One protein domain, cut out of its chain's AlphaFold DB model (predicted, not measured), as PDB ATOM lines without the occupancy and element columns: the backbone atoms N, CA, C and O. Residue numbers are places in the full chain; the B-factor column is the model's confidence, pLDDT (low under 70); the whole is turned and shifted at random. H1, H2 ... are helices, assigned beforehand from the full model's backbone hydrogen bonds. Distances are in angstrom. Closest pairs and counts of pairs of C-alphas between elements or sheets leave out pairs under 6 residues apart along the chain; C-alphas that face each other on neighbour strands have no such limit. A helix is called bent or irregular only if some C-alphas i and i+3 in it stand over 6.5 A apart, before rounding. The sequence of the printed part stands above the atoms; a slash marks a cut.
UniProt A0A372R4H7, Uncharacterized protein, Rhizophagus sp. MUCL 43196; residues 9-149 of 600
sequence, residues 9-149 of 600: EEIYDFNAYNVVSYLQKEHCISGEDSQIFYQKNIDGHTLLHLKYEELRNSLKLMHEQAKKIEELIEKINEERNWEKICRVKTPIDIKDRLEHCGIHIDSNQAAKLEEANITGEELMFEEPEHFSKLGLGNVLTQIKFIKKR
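What this domain is: This is residues 9 to 149 of the 600 residues of an uncharacterized protein of Rhizophagus sp. MUCL 43196 (UniProt A0A372R4H7). Picture two loose helical lobes joined by one long helix, H6: H1 to H5 gather at its beginning, and H7 to H11 make the second lobe at its far end. H5 packs on residues 63 to 70 of H6, while H7 and H9 meet its last residues. The printed part has 141 residues with eleven named helices, H1 to H11 in order, and no named strand; its class is all helix. The whole is loose, with a radius of gyration of the C-alphas of 19.0 A, and a rod in outline, spanning 55 by 24 by 23 A.

Where its parts are: Find C-alpha 9 at (401.162, 195.230, 274.699), where H1, residues 9 to 12, begins. Next come H2, residues 16 to 25 and 14.2 A long, H3, residues 34 to 39, H4, residues 44 to 47, and H5, residues 52 to 58. At C-alpha 63, (389.581, 190.003, 298.896), H6 begins and runs 33.2 A to residue 85, with a kink of 34 degrees near residue 79; it is only just irregular, C-alphas 80 and 83 being 6.8 A apart. H7, residues 91 to 99, 13.5 A, is irregular too, with C-alphas 92 and 95 at 7.0 A. Then read H8, residues 107 to 115, 12.3 A; H9, residues 120 to 124; H10, residues 128 to 133; and H11, residues 137 to 149, 18.9 A, ending at C-alpha 149, (392.596, 203.529, 274.264).

How they stand to each other: Start at H1, which touches H4, closest C-alphas Tyr 12 and Gly 44 at 4.5 A. H2 and H3 form a hairpin at a shallow tilt of 15 degrees, closest C-alphas Ala 16 and Tyr 38 at 6.0 A. H2 also touches H4, with the C-alphas of Val 19 and Gly 44 closest at 5.9 A. H6 is the hub: its residues 63 to 70 touch H5 at a steep tilt of 53 degrees, closest C-alphas Leu 55 and Ala 66 at 5.3 A. Its residues 84 to 85 touch H7, Ile 85 to Arg 97 closest at 6.8 A between C-alphas, and its residue 85 touches H9, with C-alpha 120 at 5.0 A. H7 and H8 form a hairpin at a steep tilt of 40 degrees, closest C-alphas Pro 91 and Glu 114 at 4.9 A. H10 and residues 137 to 140 of H11 only just touch, with 3 pairs of C-alphas within 8 A, the closest those of Phe 131 and Gly 137 at 6.3 A. In H2, H3, H5, H8, H9 and H10 every O i to N i+4 pair is within hydrogen-bond range; in H6 it is 12 of 19, in H7 3 of 5 and in H11 8 of 9, and H1 and H4 are too short for such a pair.

The domain as a whole: The two C-alphas farthest apart, Gln 39 and Lys 133, are 56.3 A from each other. The printed part has no cut, and no link is long. Mean pLDDT of the printed part is 76.5; look for low confidence chiefly at residues 78 to 97.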
ATOM      1  N   GLU A   9     399.865 195.514 275.335       67.25
ATOM      2  CA  GLU A   9     401.162 195.230 274.699       67.25
ATOM      3  C   GLU A   9     402.348 195.625 275.586       67.25
ATOM      4  O   GLU A   9     403.348 194.915 275.612       67.25
ATOM      5  N   GLU A  10     402.229 196.726 276.331       71.25
ATOM      6  CA  GLU A  10     403.260 197.160 277.276       71.25
ATOM      7  C   GLU A  10     403.361 196.202 278.462       71.25
ATOM      8  O   GLU A  10     404.465 195.818 278.837       71.25
ATOM      9  N   ILE A  11     402.222 195.790 279.026       74.38
ATOM     10  CA  ILE A  11     402.192 194.912 280.200       74.38
ATOM     11  C   ILE A  11     402.586 193.489 279.824       74.38
ATOM     12  O   ILE A  11     403.280 192.858 280.599       74.38
ATOM     13  N   TYR A  12     402.205 192.986 278.647       72.94
ATOM     14  CA  TYR A  12     402.479 191.606 278.224       72.94
ATOM     15  C   TYR A  12     403.967 191.229 278.285       72.94
ATOM     16  O   TYR A  12     404.293 190.096 278.621       72.94
ATOM     17  N   ASP A  13     404.856 192.179 277.984       66.31
ATOM     18  CA  ASP A  13     406.311 191.989 277.982       66.31
ATOM     19  C   ASP A  13     406.961 192.291 279.354       66.31
ATOM     20  O   ASP A  13     408.189 192.304 279.473       66.31
ATOM     21  N   PHE A  14     406.181 192.580 280.402       78.31
ATOM     22  CA  PHE A  14     406.738 192.815 281.733       78.31
ATOM     23  C   PHE A  14     407.339 191.532 282.294       78.31
ATOM     24  O   PHE A  14     406.687 190.500 282.339       78.31
ATOM     25  N   ASN A  15     408.564 191.607 282.803       71.88
ATOM     26  CA  ASN A  15     409.058 190.595 283.733       71.88
ATOM     27  C   ASN A  15     408.368 190.764 285.107       71.88
ATOM     28  O   ASN A  15     407.674 191.757 285.352       71.88
ATOM     29  N   ALA A  16     408.597 189.831 286.034       75.00
ATOM     30  CA  ALA A  16     407.979 189.878 287.362       75.00
ATOM     31  C   ALA A  16     408.271 191.176 288.146       75.00
ATOM     32  O   ALA A  16     407.436 191.643 288.919       75.00
ATOM     33  N   TYR A  17     409.422 191.814 287.913       75.62
ATOM     34  CA  TYR A  17     409.762 193.104 288.521       75.62
ATOM     35  C   TYR A  17     408.906 194.251 287.989       75.62
ATOM     36  O   TYR A  17     408.351 195.028 288.768       75.62
ATOM     37  N   ASN A  18     408.739 194.319 286.673       79.31
ATOM     38  CA  ASN A  18     407.914 195.335 286.039       79.31
ATOM     39  C   ASN A  18     406.433 195.154 286.417       79.31
ATOM     40  O   ASN A  18     405.742 196.145 286.639       79.31
ATOM     41  N   VAL A  19     405.967 193.907 286.580       84.00
ATOM     42  CA  VAL A  19     404.628 193.598 287.114       84.00
ATOM     43  C   VAL A  19     404.451 194.134 288.529       84.00
ATOM     44  O   VAL A  19     403.494 194.861 288.784       84.00
ATOM     45  N   VAL A  20     405.369 193.823 289.445       85.88
ATOM     46  CA  VAL A  20     405.273 194.290 290.834       85.88
ATOM     47  C   VAL A  20     405.304 195.814 290.905       85.88
ATOM     48  O   VAL A  20     404.458 196.412 291.570       85.88
ATOM     49  N   SER A  21     406.230 196.455 290.187       82.94
ATOM     50  CA  SER A  21     406.324 197.918 290.133       82.94
ATOM     51  C   SER A  21     405.029 198.550 289.616       82.94
ATOM     52  O   SER A  21     404.538 199.531 290.180       82.94
ATOM     53  N   TYR A  22     404.431 197.951 288.585       86.44
ATOM     54  CA  TYR A  22     403.161 198.400 288.029       86.44
ATOM     55  C   TYR A  22     401.999 198.234 289.014       86.44
ATOM     56  O   TYR A  22     401.275 199.195 289.263       86.44
ATOM     57  N   LEU A  23     401.854 197.066 289.644       89.25
ATOM     58  CA  LEU A  23     400.783 196.804 290.610       89.25
ATOM     59  C   LEU A  23     400.894 197.667 291.877       89.25
ATOM     60  O   LEU A  23     399.873 198.055 292.441       89.25
ATOM     61  N   GLN A  24     402.107 198.010 292.317       86.50
ATOM     62  CA  GLN A  24     402.318 198.958 293.417       86.50
ATOM     63  C   GLN A  24     401.919 200.386 293.023       86.50
ATOM     64  O   GLN A  24     401.275 201.088 293.804       86.50
ATOM     65  N   LYS A  25     402.269 200.810 291.799       85.81
ATOM     66  CA  LYS A  25     401.914 202.131 291.261       85.81
ATOM     67  C   LYS A  25     400.402 202.292 291.080       85.81
ATOM     68  O   LYS A  25     399.878 203.369 291.340       85.81
ATOM     69  N   GLU A  26     399.711 201.224 290.685       84.88
ATOM     70  CA  GLU A  26     398.244 201.171 290.598       84.88
ATOM     71  C   GLU A  26     397.572 200.909 291.965       84.88
ATOM     72  O   GLU A  26     396.352 200.777 292.048       84.88
ATOM     73  N   HIS A  27     398.346 200.863 293.059       88.50
ATOM     74  CA  HIS A  27     397.863 200.643 294.428       88.50
ATOM     75  C   HIS A  27     397.060 199.340 294.614       88.50
ATOM     76  O   HIS A  27     396.135 199.267 295.433       88.50
ATOM     77  N   CYS A  28     397.416 198.304 293.854       86.25
ATOM     78  CA  CYS A  28     396.817 196.976 293.932       86.25
ATOM     79  C   CYS A  28     397.456 196.105 295.023       86.25
ATOM     80  O   CYS A  28     396.762 195.294 295.634       86.25
ATOM     81  N   ILE A  29     398.760 196.271 295.266       87.44
ATOM     82  CA  ILE A  29     399.545 195.471 296.221       87.44
ATOM     83  C   ILE A  29     400.516 196.347 297.021       87.44
ATOM     84  O   ILE A  29     400.913 197.419 296.561       87.44
ATOM     85  N   SER A  30     400.920 195.884 298.207       82.38
ATOM     86  CA  SER A  30     401.943 196.531 299.035       82.38
ATOM     87  C   SER A  30     403.351 195.959 298.792       82.38
ATOM     88  O   SER A  30     403.546 194.994 298.043       82.38
ATOM     89  N   GLY A  31     404.362 196.551 299.441       74.00
ATOM     90  CA  GLY A  31     405.741 196.052 299.400       74.00
ATOM     91  C   GLY A  31     405.903 194.640 299.976       74.00
ATOM     92  O   GLY A  31     406.719 193.874 299.474       74.00
ATOM     93  N   GLU A  32     405.094 194.268 300.970       75.50
ATOM     94  CA  GLU A  32     405.129 192.940 301.599       75.50
ATOM     95  C   GLU A  32     404.501 191.874 300.685       75.50
ATOM     96  O   GLU A  32     405.065 190.795 300.500       75.50
ATOM     97  N   ASP A  33     403.411 192.223 299.997       76.81
ATOM     98  CA  ASP A  33     402.701 191.342 299.052       76.81
ATOM     99  C   ASP A  33     403.517 191.037 297.785       76.81
ATOM    100  O   ASP A  33     403.289 190.052 297.079       76.81
ATOM    101  N   SER A  34     404.507 191.882 297.495       83.44
ATOM    102  CA  SER A  34     405.353 191.799 296.302       83.44
ATOM    103  C   SER A  34     406.170 190.505 296.242       83.44
ATOM    104  O   SER A  34     406.424 189.977 295.160       83.44
ATOM    105  N   GLN A  35     406.536 189.959 297.406       80.44
ATOM    106  CA  GLN A  35     407.261 188.692 297.540       80.44
ATOM    107  C   GLN A  35     406.544 187.531 296.843       80.44
ATOM    108  O   GLN A  35     407.195 186.693 296.225       80.44
ATOM    109  N   ILE A  36     405.211 187.498 296.887       83.50
ATOM    110  CA  ILE A  36     404.420 186.399 296.323       83.50
ATOM    111  C   ILE A  36     404.508 186.391 294.792       83.50
ATOM    112  O   ILE A  36     404.664 185.330 294.184       83.50
ATOM    113  N   PHE A  37     404.471 187.573 294.173       83.94
ATOM    114  CA  PHE A  37     404.609 187.731 292.724       83.94
ATOM    115  C   PHE A  37     406.021 187.364 292.252       83.94
ATOM    116  O   PHE A  37     406.162 186.712 291.219       83.94
ATOM    117  N   TYR A  38     407.057 187.691 293.034       79.88
ATOM    118  CA  TYR A  38     408.434 187.278 292.743       79.88
ATOM    119  C   TYR A  38     408.644 185.768 292.880       79.88
ATOM    120  O   TYR A  38     409.200 185.145 291.981       79.88
ATOM    121  N   GLN A  39     408.170 185.163 293.973       75.88
ATOM    122  CA  GLN A  39     408.331 183.727 294.237       75.88
ATOM    123  C   GLN A  39     407.650 182.852 293.186       75.88
ATOM    124  O   GLN A  39     408.126 181.762 292.886       75.88
ATOM    125  N   LYS A  40     406.528 183.324 292.641       79.44
ATOM    126  CA  LYS A  40     405.788 182.634 291.582       79.44
ATOM    127  C   LYS A  40     406.168 183.094 290.177       79.44
ATOM    128  O   LYS A  40     405.567 182.616 289.225       79.44
ATOM    129  N   ASN A  41     407.146 183.994 290.063       77.00
ATOM    130  CA  ASN A  41     407.611 184.574 288.807       77.00
ATOM    131  C   ASN A  41     406.458 185.079 287.918       77.00
ATOM    132  O   ASN A  41     406.398 184.777 286.731       77.00
ATOM    133  N   ILE A  42     405.514 185.817 288.514       82.12
ATOM    134  CA  ILE A  42     404.341 186.339 287.803       82.12
ATOM    135  C   ILE A  42     404.786 187.467 286.876       82.12
ATOM    136  O   ILE A  42     404.916 188.618 287.291       82.12
ATOM    137  N   ASP A  43     405.032 187.119 285.621       77.06
ATOM    138  CA  ASP A  43     405.314 188.056 284.547       77.06
ATOM    139  C   ASP A  43     404.025 188.675 283.981       77.06
ATOM    140  O   ASP A  43     402.901 188.382 284.397       77.06
ATOM    141  N   GLY A  44     404.192 189.607 283.056       72.69
ATOM    142  CA  GLY A  44     403.120 190.374 282.455       72.69
ATOM    143  C   GLY A  44     402.119 189.522 281.691       72.69
ATOM    144  O   GLY A  44     400.916 189.772 281.745       72.69
ATOM    145  N   HIS A  45     402.605 188.476 281.022       74.00
ATOM    146  CA  HIS A  45     401.756 187.497 280.367       74.00
ATOM    147  C   HIS A  45     400.870 186.766 281.380       74.00
ATOM    148  O   HIS A  45     399.651 186.723 281.206       74.00
ATOM    149  N   THR A  46     401.472 186.244 282.448       80.06
ATOM    150  CA  THR A  46     400.781 185.509 283.509       80.06
ATOM    151  C   THR A  46     399.762 186.404 284.202       80.06
ATOM    152  O   THR A  46     398.599 186.025 284.321       80.06
ATOM    153  N   LEU A  47     400.160 187.629 284.572       87.50
ATOM    154  CA  LEU A  47     399.288 188.616 285.208       87.50
ATOM    155  C   LEU A  47     397.985 188.808 284.430       87.50
ATOM    156  O   LEU A  47     396.912 188.775 285.019       87.50
ATOM    157  N   LEU A  48     398.070 188.983 283.111       82.06
ATOM    158  CA  LEU A  48     396.917 189.284 282.258       82.06
ATOM    159  C   LEU A  48     395.927 188.118 282.099       82.06
ATOM    160  O   LEU A  48     394.866 188.316 281.502       82.06
ATOM    161  N   HIS A  49     396.255 186.926 282.603       83.69
ATOM    162  CA  HIS A  49     395.392 185.742 282.552       83.69
ATOM    163  C   HIS A  49     394.954 185.248 283.937       83.69
ATOM    164  O   HIS A  49     394.162 184.308 284.001       83.69
ATOM    165  N   LEU A  50     395.413 185.887 285.019       84.38
ATOM    166  CA  LEU A  50     395.013 185.521 286.373       84.38
ATOM    167  C   LEU A  50     393.520 185.764 286.592       84.38
ATOM    168  O   LEU A  50     393.001 186.849 286.322       84.38
ATOM    169  N   LYS A  51     392.844 184.757 287.140       89.38
ATOM    170  CA  LYS A  51     391.450 184.848 287.590       89.38
ATOM    171  C   LYS A  51     391.380 185.166 289.077       89.38
ATOM    172  O   LYS A  51     392.300 184.842 289.831       89.38
ATOM    173  N   TYR A  52     390.253 185.707 289.532       89.56
ATOM    174  CA  TYR A  52     390.021 185.976 290.952       89.56
ATOM    175  C   TYR A  52     390.338 184.791 291.874       89.56
ATOM    176  O   TYR A  52     390.999 184.963 292.898       89.56
ATOM    177  N   GLU A  53     389.949 183.576 291.487       86.38
ATOM    178  CA  GLU A  53     390.244 182.371 292.268       86.38
ATOM    179  C   GLU A  53     391.748 182.089 292.381       86.38
ATOM    180  O   GLU A  53     392.224 181.654 293.425       86.38
ATOM    181  N   GLU A  54     392.539 182.386 291.353       85.19
ATOM    182  CA  GLU A  54     393.995 182.218 291.399       85.19
ATOM    183  C   GLU A  54     394.640 183.303 292.267       85.19
ATOM    184  O   GLU A  54     395.529 183.011 293.071       85.19
ATOM    185  N   LEU A  55     394.133 184.536 292.193       87.50
ATOM    186  CA  LEU A  55     394.551 185.640 293.058       87.50
ATOM    187  C   LEU A  55     394.278 185.326 294.543       87.50
ATOM    188  O   LEU A  55     395.122 185.587 295.402       87.50
ATOM    189  N   ARG A  56     393.131 184.711 294.856       91.44
ATOM    190  CA  ARG A  56     392.752 184.329 296.226       91.44
ATOM    191  C   ARG A  56     393.444 183.066 296.720       91.44
ATOM    192  O   ARG A  56     393.928 183.049 297.848       91.44
ATOM    193  N   ASN A  57     393.496 182.020 295.903       81.38
ATOM    194  CA  ASN A  57     393.881 180.683 296.359       81.38
ATOM    195  C   ASN A  57     395.367 180.404 296.112       81.38
ATOM    196  O   ASN A  57     396.045 179.844 296.973       81.38
ATOM    197  N   SER A  58     395.896 180.834 294.961       78.12
ATOM    198  CA  SER A  58     397.301 180.627 294.597       78.12
ATOM    199  C   SER A  58     398.188 181.743 295.143       78.12
ATOM    200  O   SER A  58     399.232 181.448 295.725       78.12
ATOM    201  N   LEU A  59     397.772 183.009 295.001       83.31
ATOM    202  CA  LEU A  59     398.538 184.168 295.481       83.31
ATOM    203  C   LEU A  59     398.171 184.606 296.907       83.31
ATOM    204  O   LEU A  59     398.825 185.488 297.448       83.31
ATOM    205  N   LYS A  60     397.164 183.981 297.538       85.62
ATOM    206  CA  LYS A  60     396.742 184.260 298.925       85.62
ATOM    207  C   LYS A  60     396.454 185.741 299.210       85.62
ATOM    208  O   LYS A  60     396.611 186.190 300.343       85.62
ATOM    209  N   LEU A  61     396.023 186.493 298.197       86.44
ATOM    210  CA  LEU A  61     395.724 187.915 298.345       86.44
ATOM    211  C   LEU A  61     394.427 188.128 299.125       86.44
ATOM    212  O   LEU A  61     393.500 187.306 299.085       86.44
ATOM    213  N   MET A  62     394.333 189.271 299.806       90.94
ATOM    214  CA  MET A  62     393.084 189.688 300.437       90.94
ATOM    215  C   MET A  62     392.001 189.932 299.381       90.94
ATOM    216  O   MET A  62     392.291 190.255 298.229       90.94
ATOM    217  N   HIS A  63     390.732 189.821 299.787       88.88
ATOM    218  CA  HIS A  63     389.581 190.003 298.896       88.88
ATOM    219  C   HIS A  63     389.659 191.294 298.073       88.88
ATOM    220  O   HIS A  63     389.520 191.257 296.852       88.88
ATOM    221  N   GLU A  64     389.921 192.418 298.739       88.62
ATOM    222  CA  GLU A  64     389.964 193.730 298.091       88.62
ATOM    223  C   GLU A  64     391.111 193.856 297.084       88.62
ATOM    224  O   GLU A  64     390.952 194.498 296.048       88.62
ATOM    225  N   GLN A  65     392.251 193.220 297.354       90.00
ATOM    226  CA  GLN A  65     393.407 193.223 296.454       90.00
ATOM    227  C   GLN A  65     393.135 192.361 295.221       90.00
ATOM    228  O   GLN A  65     393.328 192.818 294.098       90.00
ATOM    229  N   ALA A  66     392.627 191.142 295.424       89.81
ATOM    230  CA  ALA A  66     392.272 190.237 294.334       89.81
ATOM    231  C   ALA A  66     391.235 190.871 293.397       89.81
ATOM    232  O   ALA A  66     391.409 190.839 292.183       89.81
ATOM    233  N   LYS A  67     390.209 191.523 293.956       92.62
ATOM    234  CA  LYS A  67     389.178 192.200 293.164       92.62
ATOM    235  C   LYS A  67     389.731 193.393 292.378       92.62
ATOM    236  O   LYS A  67     389.453 193.520 291.194       92.62
ATOM    237  N   LYS A  68     390.578 194.228 292.994       92.06
ATOM    238  CA  LYS A  68     391.240 195.343 292.293       92.06
ATOM    239  C   LYS A  68     392.122 194.874 291.136       92.06
ATOM    240  O   LYS A  68     392.166 195.531 290.101       92.06
ATOM    241  N   ILE A  69     392.851 193.773 291.318       90.94
ATOM    242  CA  ILE A  69     393.713 193.214 290.269       90.94
ATOM    243  C   ILE A  69     392.868 192.603 289.151       90.94
ATOM    244  O   ILE A  69     393.178 192.834 287.988       90.94
ATOM    245  N   GLU A  70     391.793 191.883 289.474       92.50
ATOM    246  CA  GLU A  70     390.860 191.353 288.476       92.50
ATOM    247  C   GLU A  70     390.229 192.475 287.640       92.50
ATOM    248  O   GLU A  70     390.329 192.446 286.417       92.50
ATOM    249  N   GLU A  71     389.693 193.521 288.277       87.50
ATOM    250  CA  GLU A  71     389.131 194.691 287.582       87.50
ATOM    251  C   GLU A  71     390.182 195.388 286.695       87.50
ATOM    252  O   GLU A  71     389.891 195.842 285.584       87.50
ATOM    253  N   LEU A  72     391.437 195.460 287.160       86.69
ATOM    254  CA  LEU A  72     392.549 195.994 286.377       86.69
ATOM    255  C   LEU A  72     392.835 195.121 285.143       86.69
ATOM    256  O   LEU A  72     392.996 195.663 284.048       86.69
ATOM    257  N   ILE A  73     392.876 193.796 285.309       85.75
ATOM    258  CA  ILE A  73     393.094 192.818 284.234       85.75
ATOM    259  C   ILE A  73     391.960 192.878 283.214       85.75
ATOM    260  O   ILE A  73     392.239 192.954 282.020       85.75
ATOM    261  N   GLU A  74     390.700 192.890 283.653       79.75
ATOM    262  CA  GLU A  74     389.530 193.017 282.778       79.75
ATOM    263  C   GLU A  74     389.631 194.281 281.927       79.75
ATOM    264  O   GLU A  74     389.572 194.212 280.699       79.75
ATOM    265  N   LYS A  75     389.931 195.420 282.557       75.44
ATOM    266  CA  LYS A  75     390.079 196.707 281.873       75.44
ATOM    267  C   LYS A  75     391.237 196.738 280.870       75.44
ATOM    268  O   LYS A  75     391.144 197.430 279.854       75.44
ATOM    269  N   ILE A  76     392.334 196.020 281.133       74.94
ATOM    270  CA  ILE A  76     393.445 195.865 280.177       74.94
ATOM    271  C   ILE A  76     393.043 194.905 279.044       74.94
ATOM    272  O   ILE A  76     393.328 195.161 277.874       74.94
ATOM    273  N   ASN A  77     392.343 193.817 279.363       70.75
ATOM    274  CA  ASN A  77     391.899 192.808 278.405       70.75
ATOM    275  C   ASN A  77     390.737 193.271 277.518       70.75
ATOM    276  O   ASN A  77     390.588 192.740 276.416       70.75
ATOM    277  N   GLU A  78     389.977 194.296 277.913       66.44
ATOM    278  CA  GLU A  78     389.028 194.990 277.036       66.44
ATOM    279  C   GLU A  78     389.704 195.409 275.716       66.44
ATOM    280  O   GLU A  78     389.100 195.271 274.653       66.44
ATOM    281  N   GLU A  79     390.992 195.796 275.735       60.66
ATOM    282  CA  GLU A  79     391.790 196.098 274.529       60.66
ATOM    283  C   GLU A  79     391.822 194.941 273.509       60.66
ATOM    284  O   GLU A  79     391.946 195.157 272.297       60.66
ATOM    285  N   ARG A  80     391.671 193.691 273.965       59.00
ATOM    286  CA  ARG A  80     391.655 192.503 273.101       59.00
ATOM    287  C   ARG A  80     390.327 192.317 272.371       59.00
ATOM    288  O   ARG A  80     390.341 191.697 271.302       59.00
ATOM    289  N   ASN A  81     389.219 192.841 272.900       59.31
ATOM    290  CA  ASN A  81     387.872 192.610 272.375       59.31
ATOM    291  C   ASN A  81     387.534 193.481 271.150       59.31
ATOM    292  O   ASN A  81     386.756 193.052 270.305       59.31
ATOM    293  N   TRP A  82     388.201 194.621 270.949       63.66
ATOM    294  CA  TRP A  82     387.841 195.582 269.890       63.66
ATOM    295  C   TRP A  82     388.041 195.092 268.456       63.66
ATOM    296  O   TRP A  82     387.226 195.367 267.584       63.66
ATOM    297  N   GLU A  83     389.070 194.291 268.180       58.66
ATOM    298  CA  GLU A  83     389.240 193.695 266.844       58.66
ATOM    299  C   GLU A  83     388.139 192.680 266.501       58.66
ATOM    300  O   GLU A  83     387.995 192.292 265.339       58.66
ATOM    301  N   LYS A  84     387.358 192.232 267.496       62.31
ATOM    302  CA  LYS A  84     386.163 191.414 267.273       62.31
ATOM    303  C   LYS A  84     384.993 192.263 266.764       62.31
ATOM    304  O   LYS A  84     384.165 191.700 266.050       62.31
ATOM    305  N   ILE A  85     384.968 193.576 267.037       63.88
ATOM    306  CA  ILE A  85     383.996 194.515 266.453       63.88
ATOM    307  C   ILE A  85     384.191 194.575 264.939       63.88
ATOM    308  O   ILE A  85     383.245 194.301 264.218       63.88
ATOM    309  N   CYS A  86     385.417 194.765 264.429       61.22
ATOM    310  CA  CYS A  86     385.691 194.771 262.977       61.22
ATOM    311  C   CYS A  86     385.274 193.476 262.244       61.22
ATOM    312  O   CYS A  86     385.283 193.428 261.017       61.22
ATOM    313  N   ARG A  87     384.974 192.391 262.974       63.66
ATOM    314  CA  ARG A  87     384.545 191.097 262.416       63.66
ATOM    315  C   ARG A  87     383.025 190.949 262.348       63.66
ATOM    316  O   ARG A  87     382.566 189.933 261.830       63.66
ATOM    317  N   VAL A  88     382.262 191.916 262.858       62.84
ATOM    318  CA  VAL A  88     380.798 191.923 262.788       62.84
ATOM    319  C   VAL A  88     380.373 192.222 261.359       62.84
ATOM    320  O   VAL A  88     380.502 193.348 260.878       62.84
ATOM    321  N   LYS A  89     379.910 191.172 260.673       60.31
ATOM    322  CA  LYS A  89     379.468 191.226 259.273       60.31
ATOM    323  C   LYS A  89     377.962 191.436 259.120       60.31
ATOM    324  O   LYS A  89     377.526 191.733 258.016       60.31
ATOM    325  N   THR A  90     377.189 191.245 260.190       57.12
ATOM    326  CA  THR A  90     375.722 191.310 260.175       57.12
ATOM    327  C   THR A  90     375.189 192.020 261.420       57.12
ATOM    328  O   THR A  90     375.730 191.776 262.503       57.12
ATOM    329  N   PRO A  91     374.113 192.818 261.312       52.66
ATOM    330  CA  PRO A  91     373.653 193.651 262.422       52.66
ATOM    331  C   PRO A  91     373.112 192.908 263.658       52.66
ATOM    332  O   PRO A  91     373.324 193.371 264.769       52.66
ATOM    333  N   ILE A  92     372.535 191.711 263.492       53.09
ATOM    334  CA  ILE A  92     371.986 190.885 264.595       53.09
ATOM    335  C   ILE A  92     373.043 190.527 265.663       53.09
ATOM    336  O   ILE A  92     372.716 190.294 266.820       53.09
ATOM    337  N   ASP A  93     374.326 190.510 265.291       63.66
ATOM    338  CA  ASP A  93     375.450 190.175 266.178       63.66
ATOM    339  C   ASP A  93     376.073 191.443 266.812       63.66
ATOM    340  O   ASP A  93     377.062 191.365 267.539       63.66
ATOM    341  N   ILE A  94     375.544 192.642 266.514       65.62
ATOM    342  CA  ILE A  94     376.165 193.909 266.921       65.62
ATOM    343  C   ILE A  94     375.876 194.242 268.380       65.62
ATOM    344  O   ILE A  94     376.791 194.658 269.078       65.62
ATOM    345  N   LYS A  95     374.650 194.022 268.872       67.00
ATOM    346  CA  LYS A  95     374.274 194.389 270.243       67.00
ATOM    347  C   LYS A  95     375.094 193.613 271.272       67.00
ATOM    348  O   LYS A  95     375.819 194.224 272.053       67.00
ATOM    349  N   ASP A  96     375.065 192.285 271.194       67.81
ATOM    350  CA  ASP A  96     375.790 191.417 272.123       67.81
ATOM    351  C   ASP A  96     377.296 191.688 272.069       67.81
ATOM    352  O   ASP A  96     377.973 191.728 273.096       67.81
ATOM    353  N   ARG A  97     377.852 191.934 270.880       67.19
ATOM    354  CA  ARG A  97     379.288 192.209 270.738       67.19
ATOM    355  C   ARG A  97     379.693 193.593 271.195       67.19
ATOM    356  O   ARG A  97     380.794 193.720 271.721       67.19
ATOM    357  N   LEU A  98     378.851 194.602 270.996       70.62
ATOM    358  CA  LEU A  98     379.073 195.942 271.528       70.62
ATOM    359  C   LEU A  98     379.031 195.910 273.057       70.62
ATOM    360  O   LEU A  98     379.937 196.454 273.679       70.62
ATOM    361  N   GLU A  99     378.102 195.164 273.654       70.31
ATOM    362  CA  GLU A  99     378.052 194.954 275.106       70.31
ATOM    363  C   GLU A  99     379.298 194.218 275.636       70.31
ATOM    364  O   GLU A  99     379.904 194.665 276.610       70.31
ATOM    365  N   HIS A 100     379.776 193.168 274.952       66.38
ATOM    366  CA  HIS A 100     381.058 192.494 275.268       66.38
ATOM    367  C   HIS A 100     382.290 193.392 275.098       66.38
ATOM    368  O   HIS A 100     383.404 193.068 275.521       66.38
ATOM    369  N   CYS A 101     382.087 194.505 274.418       60.91
ATOM    370  CA  CYS A 101     383.048 195.548 274.194       60.91
ATOM    371  C   CYS A 101     382.672 196.786 275.028       60.91
ATOM    372  O   CYS A 101     382.996 197.886 274.636       60.91
ATOM    373  N   GLY A 102     381.930 196.674 276.134       66.56
ATOM    374  CA  GLY A 102     381.636 197.809 277.024       66.56
ATOM    375  C   GLY A 102     380.938 199.012 276.363       66.56
ATOM    376  O   GLY A 102     380.965 200.110 276.918       66.56
ATOM    377  N   ILE A 103     380.354 198.831 275.173       72.50
ATOM    378  CA  ILE A 103     379.495 199.805 274.509       72.50
ATOM    379  C   ILE A 103     378.065 199.399 274.828       72.50
ATOM    380  O   ILE A 103     377.532 198.431 274.286       72.50
ATOM    381  N   HIS A 104     377.440 200.160 275.712       80.12
ATOM    382  CA  HIS A 104     376.070 199.914 276.123       80.12
ATOM    383  C   HIS A 104     375.124 200.666 275.196       80.12
ATOM    384  O   HIS A 104     375.171 201.901 275.111       80.12
ATOM    385  N   ILE A 105     374.271 199.903 274.515       77.06
ATOM    386  CA  ILE A 105     373.230 200.428 273.637       77.06
ATOM    387  C   ILE A 105     371.856 199.936 274.085       77.06
ATOM    388  O   ILE A 105     371.692 198.787 274.492       77.06
ATOM    389  N   ASP A 106     370.854 200.806 274.011       82.56
ATOM    390  CA  ASP A 106     369.466 200.411 274.247       82.56
ATOM    391  C   ASP A 106     368.851 199.727 273.008       82.56
ATOM    392  O   ASP A 106     369.419 199.723 271.911       82.56
ATOM    393  N   SER A 107     367.667 199.131 273.167       81.06
ATOM    394  CA  SER A 107     366.989 198.416 272.076       81.06
ATOM    395  C   SER A 107     366.636 199.307 270.874       81.06
ATOM    396  O   SER A 107     366.565 198.807 269.756       81.06
ATOM    397  N   ASN A 108     366.439 200.614 271.074       82.88
ATOM    398  CA  ASN A 108     366.156 201.570 269.997       82.88
ATOM    399  C   ASN A 108     367.439 201.914 269.221       82.88
ATOM    400  O   ASN A 108     367.446 201.973 267.996       82.88
ATOM    401  N   GLN A 109     368.557 202.089 269.923       83.50
ATOM    402  CA  GLN A 109     369.875 202.280 269.321       83.50
ATOM    403  C   GLN A 109     370.336 201.042 268.545       83.50
ATOM    404  O   GLN A 109     370.887 201.190 267.457       83.50
ATOM    405  N   ALA A 110     370.067 199.841 269.066       78.75
ATOM    406  CA  ALA A 110     370.310 198.591 268.353       78.75
ATOM    407  C   ALA A 110     369.501 198.534 267.048       78.75
ATOM    408  O   ALA A 110     370.100 198.398 265.986       78.75
ATOM    409  N   ALA A 111     368.184 198.766 267.100       81.19
ATOM    410  CA  ALA A 111     367.328 198.777 265.909       81.19
ATOM    411  C   ALA A 111     367.815 199.771 264.838       81.19
ATOM    412  O   ALA A 111     367.881 199.435 263.662       81.19
ATOM    413  N   LYS A 112     368.259 200.967 265.241       84.62
ATOM    414  CA  LYS A 112     368.816 201.971 264.317       84.62
ATOM    415  C   LYS A 112     370.124 201.543 263.651       84.62
ATOM    416  O   LYS A 112     370.349 201.880 262.492       84.62
ATOM    417  N   LEU A 113     371.000 200.843 264.376       77.88
ATOM    418  CA  LEU A 113     372.226 200.273 263.806       77.88
ATOM    419  C   LEU A 113     371.897 199.164 262.796       77.88
ATOM    420  O   LEU A 113     372.564 199.067 261.764       77.88
ATOM    421  N   GLU A 114     370.857 198.371 263.072       78.06
ATOM    422  CA  GLU A 114     370.367 197.325 262.171       78.06
ATOM    423  C   GLU A 114     369.713 197.888 260.908       78.06
ATOM    424  O   GLU A 114     370.083 197.487 259.805       78.06
ATOM    425  N   GLU A 115     368.815 198.864 261.046       82.19
ATOM    426  CA  GLU A 115     368.141 199.539 259.928       82.19
ATOM    427  C   GLU A 115     369.127 200.265 259.005       82.19
ATOM    428  O   GLU A 115     368.956 200.267 257.786       82.19
ATOM    429  N   ALA A 116     370.185 200.851 259.573       78.19
ATOM    430  CA  ALA A 116     371.249 201.508 258.819       78.19
ATOM    431  C   ALA A 116     372.315 200.532 258.276       78.19
ATOM    432  O   ALA A 116     373.248 200.972 257.605       78.19
ATOM    433  N   ASN A 117     372.181 199.225 258.546       77.06
ATOM    434  CA  ASN A 117     373.106 198.161 258.141       77.06
ATOM    435  C   ASN A 117     374.578 198.462 258.484       77.06
ATOM    436  O   ASN A 117     375.483 198.178 257.697       77.06
ATOM    437  N   ILE A 118     374.815 199.052 259.659       75.31
ATOM    438  CA  ILE A 118     376.154 199.463 260.081       75.31
ATOM    439  C   ILE A 118     376.996 198.224 260.383       75.31
ATOM    440  O   ILE A 118     376.707 197.451 261.298       75.31
ATOM    441  N   THR A 119     378.073 198.045 259.627       73.69
ATOM    442  CA  THR A 119     379.058 196.989 259.868       73.69
ATOM    443  C   THR A 119     380.016 197.368 260.991       73.69
ATOM    444  O   THR A 119     380.229 198.539 261.309       73.69
ATOM    445  N   GLY A 120     380.687 196.374 261.570       71.88
ATOM    446  CA  GLY A 120     381.711 196.636 262.577       71.88
ATOM    447  C   GLY A 120     382.934 197.404 262.056       71.88
ATOM    448  O   GLY A 120     383.613 198.073 262.827       71.88
ATOM    449  N   GLU A 121     383.215 197.338 260.749       73.25
ATOM    450  CA  GLU A 121     384.246 198.157 260.101       73.25
ATOM    451  C   GLU A 121     383.812 199.631 260.029       73.25
ATOM    452  O   GLU A 121     384.581 200.517 260.399       73.25
ATOM    453  N   GLU A 122     382.564 199.905 259.643       75.06
ATOM    454  CA  GLU A 122     382.001 201.264 259.622       75.06
ATOM    455  C   GLU A 122     381.880 201.867 261.020       75.06
ATOM    456  O   GLU A 122     382.145 203.051 261.198       75.06
ATOM    457  N   LEU A 123     381.565 201.043 262.021       72.31
ATOM    458  CA  LEU A 123     381.523 201.438 263.429       72.31
ATOM    459  C   LEU A 123     382.918 201.748 264.003       72.31
ATOM    460  O   LEU A 123     383.057 202.491 264.969       72.31
ATOM    461  N   MET A 124     383.982 201.216 263.396       71.12
ATOM    462  CA  MET A 124     385.362 201.496 263.799       71.12
ATOM    463  C   MET A 124     385.954 202.694 263.061       71.12
ATOM    464  O   MET A 124     386.606 203.541 263.672       71.12
ATOM    465  N   PHE A 125     385.681 202.820 261.766       74.12
ATOM    466  CA  PHE A 125     386.183 203.908 260.925       74.12
ATOM    467  C   PHE A 125     385.143 205.009 260.688       74.12
ATOM    468  O   PHE A 125     385.185 205.667 259.655       74.12
ATOM    469  N   GLU A 126     384.220 205.197 261.634       68.50
ATOM    470  CA  GLU A 126     383.039 206.065 261.518       68.50
ATOM    471  C   GLU A 126     383.271 207.419 260.848       68.50
ATOM    472  O   GLU A 126     384.265 208.098 261.112       68.50
ATOM    473  N   GLU A 127     382.250 207.858 260.112       65.06
ATOM    474  CA  GLU A 127     382.026 209.255 259.751       65.06
ATOM    475  C   GLU A 127     381.112 209.892 260.820       65.06
ATOM    476  O   GLU A 127     379.931 209.534 260.899       65.06
ATOM    477  N   PRO A 128     381.602 210.822 261.664       66.06
ATOM    478  CA  PRO A 128     380.838 211.389 262.785       66.06
ATOM    479  C   PRO A 128     379.475 211.985 262.397       66.06
ATOM    480  O   PRO A 128     378.533 211.989 263.195       66.06
ATOM    481  N   GLU A 129     379.353 212.470 261.163       69.62
ATOM    482  CA  GLU A 129     378.114 213.019 260.610       69.62
ATOM    483  C   GLU A 129     377.036 211.950 260.385       69.62
ATOM    484  O   GLU A 129     375.850 212.230 260.560       69.62
ATOM    485  N   HIS A 130     377.426 210.719 260.042       76.50
ATOM    486  CA  HIS A 130     376.503 209.611 259.796       76.50
ATOM    487  C   HIS A 130     375.814 209.170 261.096       76.50
ATOM    488  O   HIS A 130     374.588 209.092 261.165       76.50
ATOM    489  N   PHE A 131     376.586 209.006 262.173       74.50
ATOM    490  CA  PHE A 131     376.070 208.621 263.493       74.50
ATOM    491  C   PHE A 131     375.248 209.729 264.156       74.50
ATOM    492  O   PHE A 131     374.266 209.455 264.850       74.50
ATOM    493  N   SER A 132     375.607 210.990 263.903       74.31
ATOM    494  CA  SER A 132     374.834 212.140 264.380       74.31
ATOM    495  C   SER A 132     373.446 212.196 263.726       74.31
ATOM    496  O   SER A 132     372.461 212.421 264.427       74.31
ATOM    497  N   LYS A 133     373.339 211.903 262.419       79.31
ATOM    498  CA  LYS A 133     372.056 211.840 261.686       79.31
ATOM    499  C   LYS A 133     371.138 210.705 262.160       79.31
ATOM    500  O   LYS A 133     369.926 210.876 262.161       79.31
ATOM    501  N   LEU A 134     371.704 209.585 262.617       80.12
ATOM    502  CA  LEU A 134     370.951 208.447 263.171       80.12
ATOM    503  C   LEU A 134     370.530 208.651 264.645       80.12
ATOM    504  O   LEU A 134     369.787 207.848 265.219       80.12
ATOM    505  N   GLY A 135     370.973 209.737 265.289       77.69
ATOM    506  CA  GLY A 135     370.731 209.976 266.715       77.69
ATOM    507  C   GLY A 135     371.519 209.025 267.622       77.69
ATOM    508  O   GLY A 135     371.077 208.719 268.726       77.69
ATOM    509  N   LEU A 136     372.682 208.555 267.161       79.25
ATOM    510  CA  LEU A 136     373.574 207.626 267.863       79.25
ATOM    511  C   LEU A 136     374.752 208.350 268.542       79.25
ATOM    512  O   LEU A 136     375.808 207.768 268.774       79.25
ATOM    513  N   GLY A 137     374.584 209.629 268.897       75.94
ATOM    514  CA  GLY A 137     375.653 210.458 269.473       75.94
ATOM    515  C   GLY A 137     376.257 209.908 270.778       75.94
ATOM    516  O   GLY A 137     377.449 210.084 271.030       75.94
ATOM    517  N   ASN A 138     375.464 209.200 271.592       78.00
ATOM    518  CA  ASN A 138     375.958 208.516 272.794       78.00
ATOM    519  C   ASN A 138     376.876 207.334 272.428       78.00
ATOM    520  O   ASN A 138     377.992 207.240 272.934       78.00
ATOM    521  N   VAL A 139     376.464 206.502 271.468       76.31
ATOM    522  CA  VAL A 139     377.274 205.386 270.947       76.31
ATOM    523  C   VAL A 139     378.594 205.909 270.370       76.31
ATOM    524  O   VAL A 139     379.664 205.437 270.746       76.31
ATOM    525  N   LEU A 140     378.537 206.987 269.580       74.25
ATOM    526  CA  LEU A 140     379.711 207.692 269.048       74.25
ATOM    527  C   LEU A 140     380.647 208.203 270.163       74.25
ATOM    528  O   LEU A 140     381.869 208.215 270.014       74.25
ATOM    529  N   THR A 141     380.097 208.633 271.300       76.50
ATOM    530  CA  THR A 141     380.886 209.099 272.451       76.50
ATOM    531  C   THR A 141     381.620 207.940 273.129       76.50
ATOM    532  O   THR A 141     382.810 208.061 273.433       76.50
ATOM    533  N   GLN A 142     380.950 206.798 273.293       75.69
ATOM    534  CA  GLN A 142     381.552 205.570 273.817       75.69
ATOM    535  C   GLN A 142     382.658 205.061 272.875       75.69
ATOM    536  O   GLN A 142     383.780 204.806 273.317       75.69
ATOM    537  N   ILE A 143     382.415 205.057 271.561       72.94
ATOM    538  CA  ILE A 143     383.407 204.676 270.540       72.94
ATOM    539  C   ILE A 143     384.622 205.613 270.548       72.94
ATOM    540  O   ILE A 143     385.763 205.152 270.476       72.94
ATOM    541  N   LYS A 144     384.434 206.929 270.708       73.94
ATOM    542  CA  LYS A 144     385.554 207.881 270.850       73.94
ATOM    543  C   LYS A 144     386.421 207.586 272.073       73.94
ATOM    544  O   LYS A 144     387.650 207.665 271.992       73.94
ATOM    545  N   PHE A 145     385.806 207.232 273.199       69.75
ATOM    546  CA  PHE A 145     386.538 206.848 274.406       69.75
ATOM    547  C   PHE A 145     387.385 205.586 274.180       69.75
ATOM    548  O   PHE A 145     388.527 205.509 274.637       69.75
ATOM    549  N   ILE A 146     386.869 204.645 273.395       67.94
ATOM    550  CA  ILE A 146     387.568 203.416 273.008       67.94
ATOM    551  C   ILE A 146     388.721 203.707 272.048       67.94
ATOM    552  O   ILE A 146     389.840 203.251 272.277       67.94
ATOM    553  N   LYS A 147     388.504 204.546 271.028       69.62
ATOM    554  CA  LYS A 147     389.556 204.995 270.097       69.62
ATOM    555  C   LYS A 147     390.738 205.630 270.830       69.62
ATOM    556  O   LYS A 147     391.889 205.370 270.484       69.62
ATOM    557  N   LYS A 148     390.483 206.382 271.908       70.56
ATOM    558  CA  LYS A 148     391.541 206.937 272.770       70.56
ATOM    559  C   LYS A 148     392.409 205.853 273.427       70.56
ATOM    560  O   LYS A 148     393.596 206.082 273.644       70.56
ATOM    561  N   ARG A 149     391.843 204.684 273.747       67.56
ATOM    562  CA  ARG A 149     392.596 203.529 274.264       67.56
ATOM    563  C   ARG A 149     393.356 202.812 273.147       67.56
ATOM    564  O   ARG A 149     394.535 202.534 273.319       67.56
TER     565      ARG A 149